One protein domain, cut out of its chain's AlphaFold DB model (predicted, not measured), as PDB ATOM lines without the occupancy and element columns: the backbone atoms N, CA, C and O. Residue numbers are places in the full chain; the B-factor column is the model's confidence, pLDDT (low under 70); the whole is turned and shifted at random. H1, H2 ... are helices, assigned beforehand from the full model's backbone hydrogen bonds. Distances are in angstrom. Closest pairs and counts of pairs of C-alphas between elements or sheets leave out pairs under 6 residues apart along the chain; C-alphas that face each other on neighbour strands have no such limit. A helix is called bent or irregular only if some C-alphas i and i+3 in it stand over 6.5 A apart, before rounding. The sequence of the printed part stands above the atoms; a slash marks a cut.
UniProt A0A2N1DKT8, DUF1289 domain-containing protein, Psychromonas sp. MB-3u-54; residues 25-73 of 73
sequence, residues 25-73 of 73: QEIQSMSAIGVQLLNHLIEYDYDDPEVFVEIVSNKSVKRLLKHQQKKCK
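What this domain is: This is residues 25 to 73 of the 73 residues of the protein "DUF1289 domain-containing protein" of Psychromonas sp. MB-3u-54 (UniProt A0A2N1DKT8). Two long straight helices, H2 and H1, make an open V, joined at its point by a tight link, residues 45 to 48. The end of H1 and the start of H2 come near each other at that point, and from there the two arms spread, with the space between them empty. The printed part has 49 residues with two named helices, H1 then H2, and no named strand; the class is all helix. The whole is loose, with a radius of gyration of the C-alphas of 13.9 A, and spans 42 by 28 by 13 A, only just flat.

Where its parts are: H2, the longest helix, holds residues 49 to 71 and measures 33.8 A from first to last C-alpha. It begins at C-alpha 49, at (232.951, 251.814, 310.045), and ends at C-alpha 71, at (248.507, 279.487, 321.594). H1 holds residues 25 to 44 and measures 29.3 A, from C-alpha 25 at (256.695, 254.217, 324.168) to C-alpha 44 at (228.327, 250.195, 317.996). Neither helix is bent.

How they stand to each other: H2 and H1 are close but not clearly touching, with 1 pair of C-alphas within 8 A. Their closest C-alphas, those of Leu 41 and Pro 49, are 6.6 A apart. They run opposite ways at a steep tilt of 50 degrees, and their centres are 16.3 A apart. Residues 57 to 73, of which 57 to 71 belong to H2, stand free. Residues 25 to 36 of H1 stand free too, as do residues 42 to 48, of which 42 to 44 belong to H1. In H1 and H2 every O i to N i+4 pair is within hydrogen-bond range.

The domain as a whole: The two C-alphas farthest apart are those of Asp 47 and Lys 73, 42.1 A. The first and last printed C-alphas, of Gln 25 and Lys 73, are 32.3 A apart. The printed part has no cut and ends at residue 73, the chain's last residue. The mean pLDDT of the printed part is 93.4, and residues 72 to 73 are under 70.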
ATOM      1  N   GLN A  25     257.791 253.595 323.429       92.62
ATOM      2  CA  GLN A  25     256.695 254.217 324.168       92.62
ATOM      3  C   GLN A  25     255.680 254.901 323.240       92.62
ATOM      4  O   GLN A  25     254.475 254.744 323.431       92.62
ATOM      5  N   GLU A  26     256.138 255.634 322.220       92.94
ATOM      6  CA  GLU A  26     255.247 256.234 321.220       92.94
ATOM      7  C   GLU A  26     254.481 255.149 320.452       92.94
ATOM      8  O   GLU A  26     253.271 255.265 320.267       92.94
ATOM      9  N   ILE A  27     255.162 254.072 320.048       91.69
ATOM     10  CA  ILE A  27     254.544 252.951 319.326       91.69
ATOM     11  C   ILE A  27     253.458 252.285 320.178       91.69
ATOM     12  O   ILE A  27     252.358 252.053 319.680       91.69
ATOM     13  N   GLN A  28     253.734 252.020 321.457       92.06
ATOM     14  CA  GLN A  28     252.749 251.459 322.388       92.06
ATOM     15  C   GLN A  28     251.549 252.392 322.575       92.06
ATOM     16  O   GLN A  28     250.407 251.943 322.518       92.06
ATOM     17  N   SER A  29     251.799 253.695 322.734       94.12
ATOM     18  CA  SER A  29     250.744 254.707 322.845       94.12
ATOM     19  C   SER A  29     249.856 254.747 321.596       94.12
ATOM     20  O   SER A  29     248.632 254.710 321.699       94.12
ATOM     21  N   MET A  30     250.458 254.726 320.403       93.31
ATOM     22  CA  MET A  30     249.725 254.676 319.136       93.31
ATOM     23  C   MET A  30     248.899 253.390 319.014       93.31
ATOM     24  O   MET A  30     247.720 253.448 318.669       93.31
ATOM     25  N   SER A  31     249.476 252.239 319.369       92.12
ATOM     26  CA  SER A  31     248.759 250.959 319.365       92.12
ATOM     27  C   SER A  31     247.543 250.981 320.295       92.12
ATOM     28  O   SER A  31     246.492 250.454 319.937       92.12
ATOM     29  N   ALA A  32     247.653 251.614 321.466       96.38
ATOM     30  CA  ALA A  32     246.545 251.744 322.409       96.38
ATOM     31  C   ALA A  32     245.400 252.621 321.870       96.38
ATOM     32  O   ALA A  32     244.240 252.388 322.208       96.38
ATOM     33  N   ILE A  33     245.695 253.610 321.017       95.88
ATOM     34  CA  ILE A  33     244.667 254.390 320.307       95.88
ATOM     35  C   ILE A  33     243.918 253.492 319.315       95.88
ATOM     36  O   ILE A  33     242.690 253.534 319.266       95.88
ATOM     37  N   GLY A  34     244.640 252.646 318.571       95.62
ATOM     38  CA  GLY A  34     244.038 251.679 317.646       95.62
ATOM     39  C   GLY A  34     243.084 250.703 318.344       95.62
ATOM     40  O   GLY A  34     241.976 250.487 317.867       95.62
ATOM     41  N   VAL A  35     243.470 250.185 319.514       97.38
ATOM     42  CA  VAL A  35     242.606 249.305 320.326       97.38
ATOM     43  C   VAL A  35     241.349 250.032 320.811       97.38
ATOM     44  O   VAL A  35     240.264 249.466 320.769       97.38
ATOM     45  N   GLN A  36     241.461 251.292 321.238       97.12
ATOM     46  CA  GLN A  36     240.293 252.076 321.659       97.12
ATOM     47  C   GLN A  36     239.313 252.328 320.508       97.12
ATOM     48  O   GLN A  36     238.106 252.206 320.699       97.12
ATOM     49  N   LEU A  37     239.827 252.646 319.316       96.81
ATOM     50  CA  LEU A  37     239.020 252.773 318.100       96.81
ATOM     51  C   LEU A  37     238.311 251.458 317.764       96.81
ATOM     52  O   LEU A  37     237.109 251.468 317.522       96.81
ATOM     53  N   LEU A  38     239.037 250.336 317.796       97.06
ATOM     54  CA  LEU A  38     238.482 249.009 317.530       97.06
ATOM     55  C   LEU A  38     237.357 248.659 318.509       97.06
ATOM     56  O   LEU A  38     236.284 248.251 318.078       97.06
ATOM     57  N   ASN A  39     237.580 248.853 319.809       98.19
ATOM     58  CA  ASN A  39     236.569 248.565 320.826       98.19
ATOM     59  C   ASN A  39     235.292 249.384 320.601       98.19
ATOM     60  O   ASN A  39     234.200 248.852 320.757       98.19
ATOM     61  N   HIS A  40     235.425 250.649 320.192       98.06
ATOM     62  CA  HIS A  40     234.275 251.487 319.859       98.06
ATOM     63  C   HIS A  40     233.528 250.971 318.623       98.06
ATOM     64  O   HIS A  40     232.308 250.895 318.632       98.06
ATOM     65  N   LEU A  41     234.243 250.574 317.569       97.94
ATOM     66  CA  LEU A  41     233.610 250.008 316.375       97.94
ATOM     67  C   LEU A  41     232.856 248.707 316.687       97.94
ATOM     68  O   LEU A  41     231.748 248.529 316.196       97.94
ATOM     69  N   ILE A  42     233.416 247.843 317.540       98.00
ATOM     70  CA  ILE A  42     232.754 246.610 317.997       98.00
ATOM     71  C   ILE A  42     231.497 246.919 318.825       98.00
ATOM     72  O   ILE A  42     230.495 246.232 318.681       98.00
ATOM     73  N   GLU A  43     231.545 247.921 319.707       98.44
ATOM     74  CA  GLU A  43     230.420 248.277 320.585       98.44
ATOM     75  C   GLU A  43     229.194 248.771 319.807       98.44
ATOM     76  O   GLU A  43     228.067 248.454 320.184       98.44
ATOM     77  N   TYR A  44     229.408 249.545 318.741       97.94
ATOM     78  CA  TYR A  44     228.327 250.195 317.996       97.94
ATOM     79  C   TYR A  44     227.948 249.498 316.686       97.94
ATOM     80  O   TYR A  44     226.908 249.845 316.135       97.94
ATOM     81  N   ASP A  45     228.764 248.547 316.215       97.75
ATOM     82  CA  ASP A  45     228.503 247.696 315.042       97.75
ATOM     83  C   ASP A  45     227.984 248.488 313.826       97.75
ATOM     84  O   ASP A  45     226.931 248.202 313.263       97.75
ATOM     85  N   TYR A  46     228.692 249.567 313.475       96.94
ATOM     86  CA  TYR A  46     228.308 250.424 312.352       96.94
ATOM     87  C   TYR A  46     228.349 249.652 311.026       96.94
ATOM     88  O   TYR A  46     229.325 248.955 310.752       96.94
ATOM     89  N   ASP A  47     227.355 249.882 310.162       97.81
ATOM     90  CA  ASP A  47     227.337 249.358 308.789       97.81
ATOM     91  C   ASP A  47     228.439 249.983 307.900       97.81
ATOM     92  O   ASP A  47     228.802 249.428 306.862       97.81
ATOM     93  N   ASP A  48     228.971 251.146 308.295       97.69
ATOM     94  CA  ASP A  48     229.957 251.957 307.570       97.69
ATOM     95  C   ASP A  48     231.137 252.420 308.466       97.69
ATOM     96  O   ASP A  48     231.393 253.622 308.632       97.69
ATOM     97  N   PRO A  49     231.912 251.491 309.062       96.81
ATOM     98  CA  PRO A  49     232.951 251.814 310.045       96.81
ATOM     99  C   PRO A  49     234.050 252.750 309.504       96.81
ATOM    100  O   PRO A  49     234.666 253.502 310.269       96.81
ATOM    101  N   GLU A  50     234.289 252.768 308.193       97.50
ATOM    102  CA  GLU A  50     235.239 253.669 307.536       97.50
ATOM    103  C   GLU A  50     234.830 255.142 307.673       97.50
ATOM    104  O   GLU A  50     235.692 256.001 307.888       97.50
ATOM    105  N   VAL A  51     233.525 255.438 307.618       97.88
ATOM    106  CA  VAL A  51     232.986 256.802 307.764       97.88
ATOM    107  C   VAL A  51     233.274 257.329 309.167       97.88
ATOM    108  O   VAL A  51     233.716 258.471 309.341       97.88
ATOM    109  N   PHE A  52     233.097 256.486 310.186       97.12
ATOM    110  CA  PHE A  52     233.459 256.829 311.558       97.12
ATOM    111  C   PHE A  52     234.953 257.169 311.678       97.12
ATOM    112  O   PHE A  52     235.309 258.225 312.221       97.12
ATOM    113  N   VAL A  53     235.833 256.316 311.144       97.06
ATOM    114  CA  VAL A  53     237.292 256.514 311.206       97.06
ATOM    115  C   VAL A  53     237.705 257.810 310.502       97.06
ATOM    116  O   VAL A  53     238.505 258.581 311.050       97.06
ATOM    117  N   GLU A  54     237.126 258.110 309.337       98.06
ATOM    118  CA  GLU A  54     237.365 259.361 308.612       98.06
ATOM    119  C   GLU A  54     236.969 260.585 309.454       98.06
ATOM    120  O   GLU A  54     237.753 261.530 309.618       98.06
ATOM    121  N   ILE A  55     235.776 260.566 310.054       97.19
ATOM    122  CA  ILE A  55     235.287 261.659 310.901       97.19
ATOM    123  C   ILE A  55     236.202 261.862 312.114       97.19
ATOM    124  O   ILE A  55     236.508 263.010 312.467       97.19
ATOM    125  N   VAL A  56     236.648 260.784 312.764       97.44
ATOM    126  CA  VAL A  56     237.570 260.856 313.909       97.44
ATOM    127  C   VAL A  56     238.914 261.456 313.497       97.44
ATOM    128  O   VAL A  56     239.402 262.366 314.181       97.44
ATOM    129  N   SER A  57     239.488 261.019 312.373       96.31
ATOM    130  CA  SER A  57     240.724 261.581 311.811       96.31
ATOM    131  C   SER A  57     240.594 263.091 311.576       96.31
ATOM    132  O   SER A  57     241.330 263.899 312.160       96.31
ATOM    133  N   ASN A  58     239.558 263.499 310.837       97.44
ATOM    134  CA  ASN A  58     239.286 264.895 310.495       97.44
ATOM    135  C   ASN A  58     239.067 265.772 311.739       97.44
ATOM    136  O   ASN A  58     239.624 266.872 311.856       97.44
ATOM    137  N   LYS A  59     238.288 265.290 312.717       97.12
ATOM    138  CA  LYS A  59     238.060 265.997 313.989       97.12
ATOM    139  C   LYS A  59     239.349 266.152 314.792       97.12
ATOM    140  O   LYS A  59     239.548 267.212 315.392       97.12
ATOM    141  N   SER A  60     240.217 265.143 314.801       96.38
ATOM    142  CA  SER A  60     241.476 265.158 315.555       96.38
ATOM    143  C   SER A  60     242.440 266.214 315.016       96.38
ATOM    144  O   SER A  60     242.904 267.070 315.776       96.38
ATOM    145  N   VAL A  61     242.645 266.250 313.694       96.62
ATOM    146  CA  VAL A  61     243.477 267.272 313.033       96.62
ATOM    147  C   VAL A  61     242.894 268.671 313.247       96.62
ATOM    148  O   VAL A  61     243.601 269.590 313.668       96.62
ATOM    149  N   LYS A  62     241.580 268.847 313.057       97.25
ATOM    150  CA  LYS A  62     240.909 270.144 313.254       97.25
ATOM    151  C   LYS A  62     241.052 270.669 314.685       97.25
ATOM    152  O   LYS A  62     241.246 271.870 314.881       97.25
ATOM    153  N   ARG A  63     240.943 269.800 315.697       96.44
ATOM    154  CA  ARG A  63     241.135 270.169 317.111       96.44
ATOM    155  C   ARG A  63     242.577 270.593 317.392       96.44
ATOM    156  O   ARG A  63     242.762 271.607 318.064       96.44
ATOM    157  N   LEU A  64     243.566 269.886 316.839       94.81
ATOM    158  CA  LEU A  64     244.981 270.253 316.958       94.81
ATOM    159  C   LEU A  64     245.255 271.646 316.374       94.81
ATOM    160  O   LEU A  64     245.817 272.494 317.065       94.81
ATOM    161  N   LEU A  65     244.794 271.912 315.149       95.44
ATOM    162  CA  LEU A  65     244.974 273.213 314.490       95.44
ATOM    163  C   LEU A  65     244.332 274.352 315.292       95.44
ATOM    164  O   LEU A  65     244.951 275.392 315.510       95.44
ATOM    165  N   LYS A  66     243.112 274.146 315.806       95.38
ATOM    166  CA  LYS A  66     242.451 275.123 316.686       95.38
ATOM    167  C   LYS A  66     243.229 275.362 317.981       95.38
ATOM    168  O   LYS A  66     243.300 276.497 318.444       95.38
ATOM    169  N   HIS A  67     243.784 274.312 318.582       93.94
ATOM    170  CA  HIS A  67     244.592 274.435 319.793       93.94
ATOM    171  C   HIS A  67     245.880 275.232 319.535       93.94
ATOM    172  O   HIS A  67     246.239 276.084 320.340       93.94
ATOM    173  N   GLN A  68     246.532 275.015 318.392       91.06
ATOM    174  CA  GLN A  68     247.719 275.770 317.981       91.06
ATOM    175  C   GLN A  68     247.400 277.250 317.722       91.06
ATOM    176  O   GLN A  68     248.106 278.115 318.227       91.06
ATOM    177  N   GLN A  69     246.293 277.560 317.038       87.31
ATOM    178  CA  GLN A  69     245.857 278.945 316.796       87.31
ATOM    179  C   GLN A  69     245.564 279.719 318.088       87.31
ATOM    180  O   GLN A  69     245.807 280.920 318.153       87.31
ATOM    181  N   LYS A  70     245.051 279.039 319.121       79.69
ATOM    182  CA  LYS A  70     244.815 279.638 320.443       79.69
ATOM    183  C   LYS A  70     246.098 279.925 321.225       79.69
ATOM    184  O   LYS A  70     246.054 280.770 322.099       79.69
ATOM    185  N   LYS A  71     247.207 279.230 320.946       71.25
ATOM    186  CA  LYS A  71     248.507 279.487 321.594       71.25
ATOM    187  C   LYS A  71     249.245 280.698 321.017       71.25
ATOM    188  O   LYS A  71     250.182 281.174 321.643       71.25
ATOM    189  N   CYS A  72     248.863 281.151 319.823       56.69
ATOM    190  CA  CYS A  72     249.471 282.297 319.139       56.69
ATOM    191  C   CYS A  72     248.702 283.615 319.345       56.69
ATOM    192  O   CYS A  72     249.067 284.617 318.736       56.69
ATOM    193  N   LYS A  73     247.628 283.605 320.142       52.25
ATOM    194  CA  LYS A  73     246.854 284.780 320.557       52.25
ATOM    195  C   LYS A  73     247.033 284.987 322.051       52.25
ATOM    196  O   LYS A  73     247.027 286.163 322.456       52.25
TER     197      LYS A  73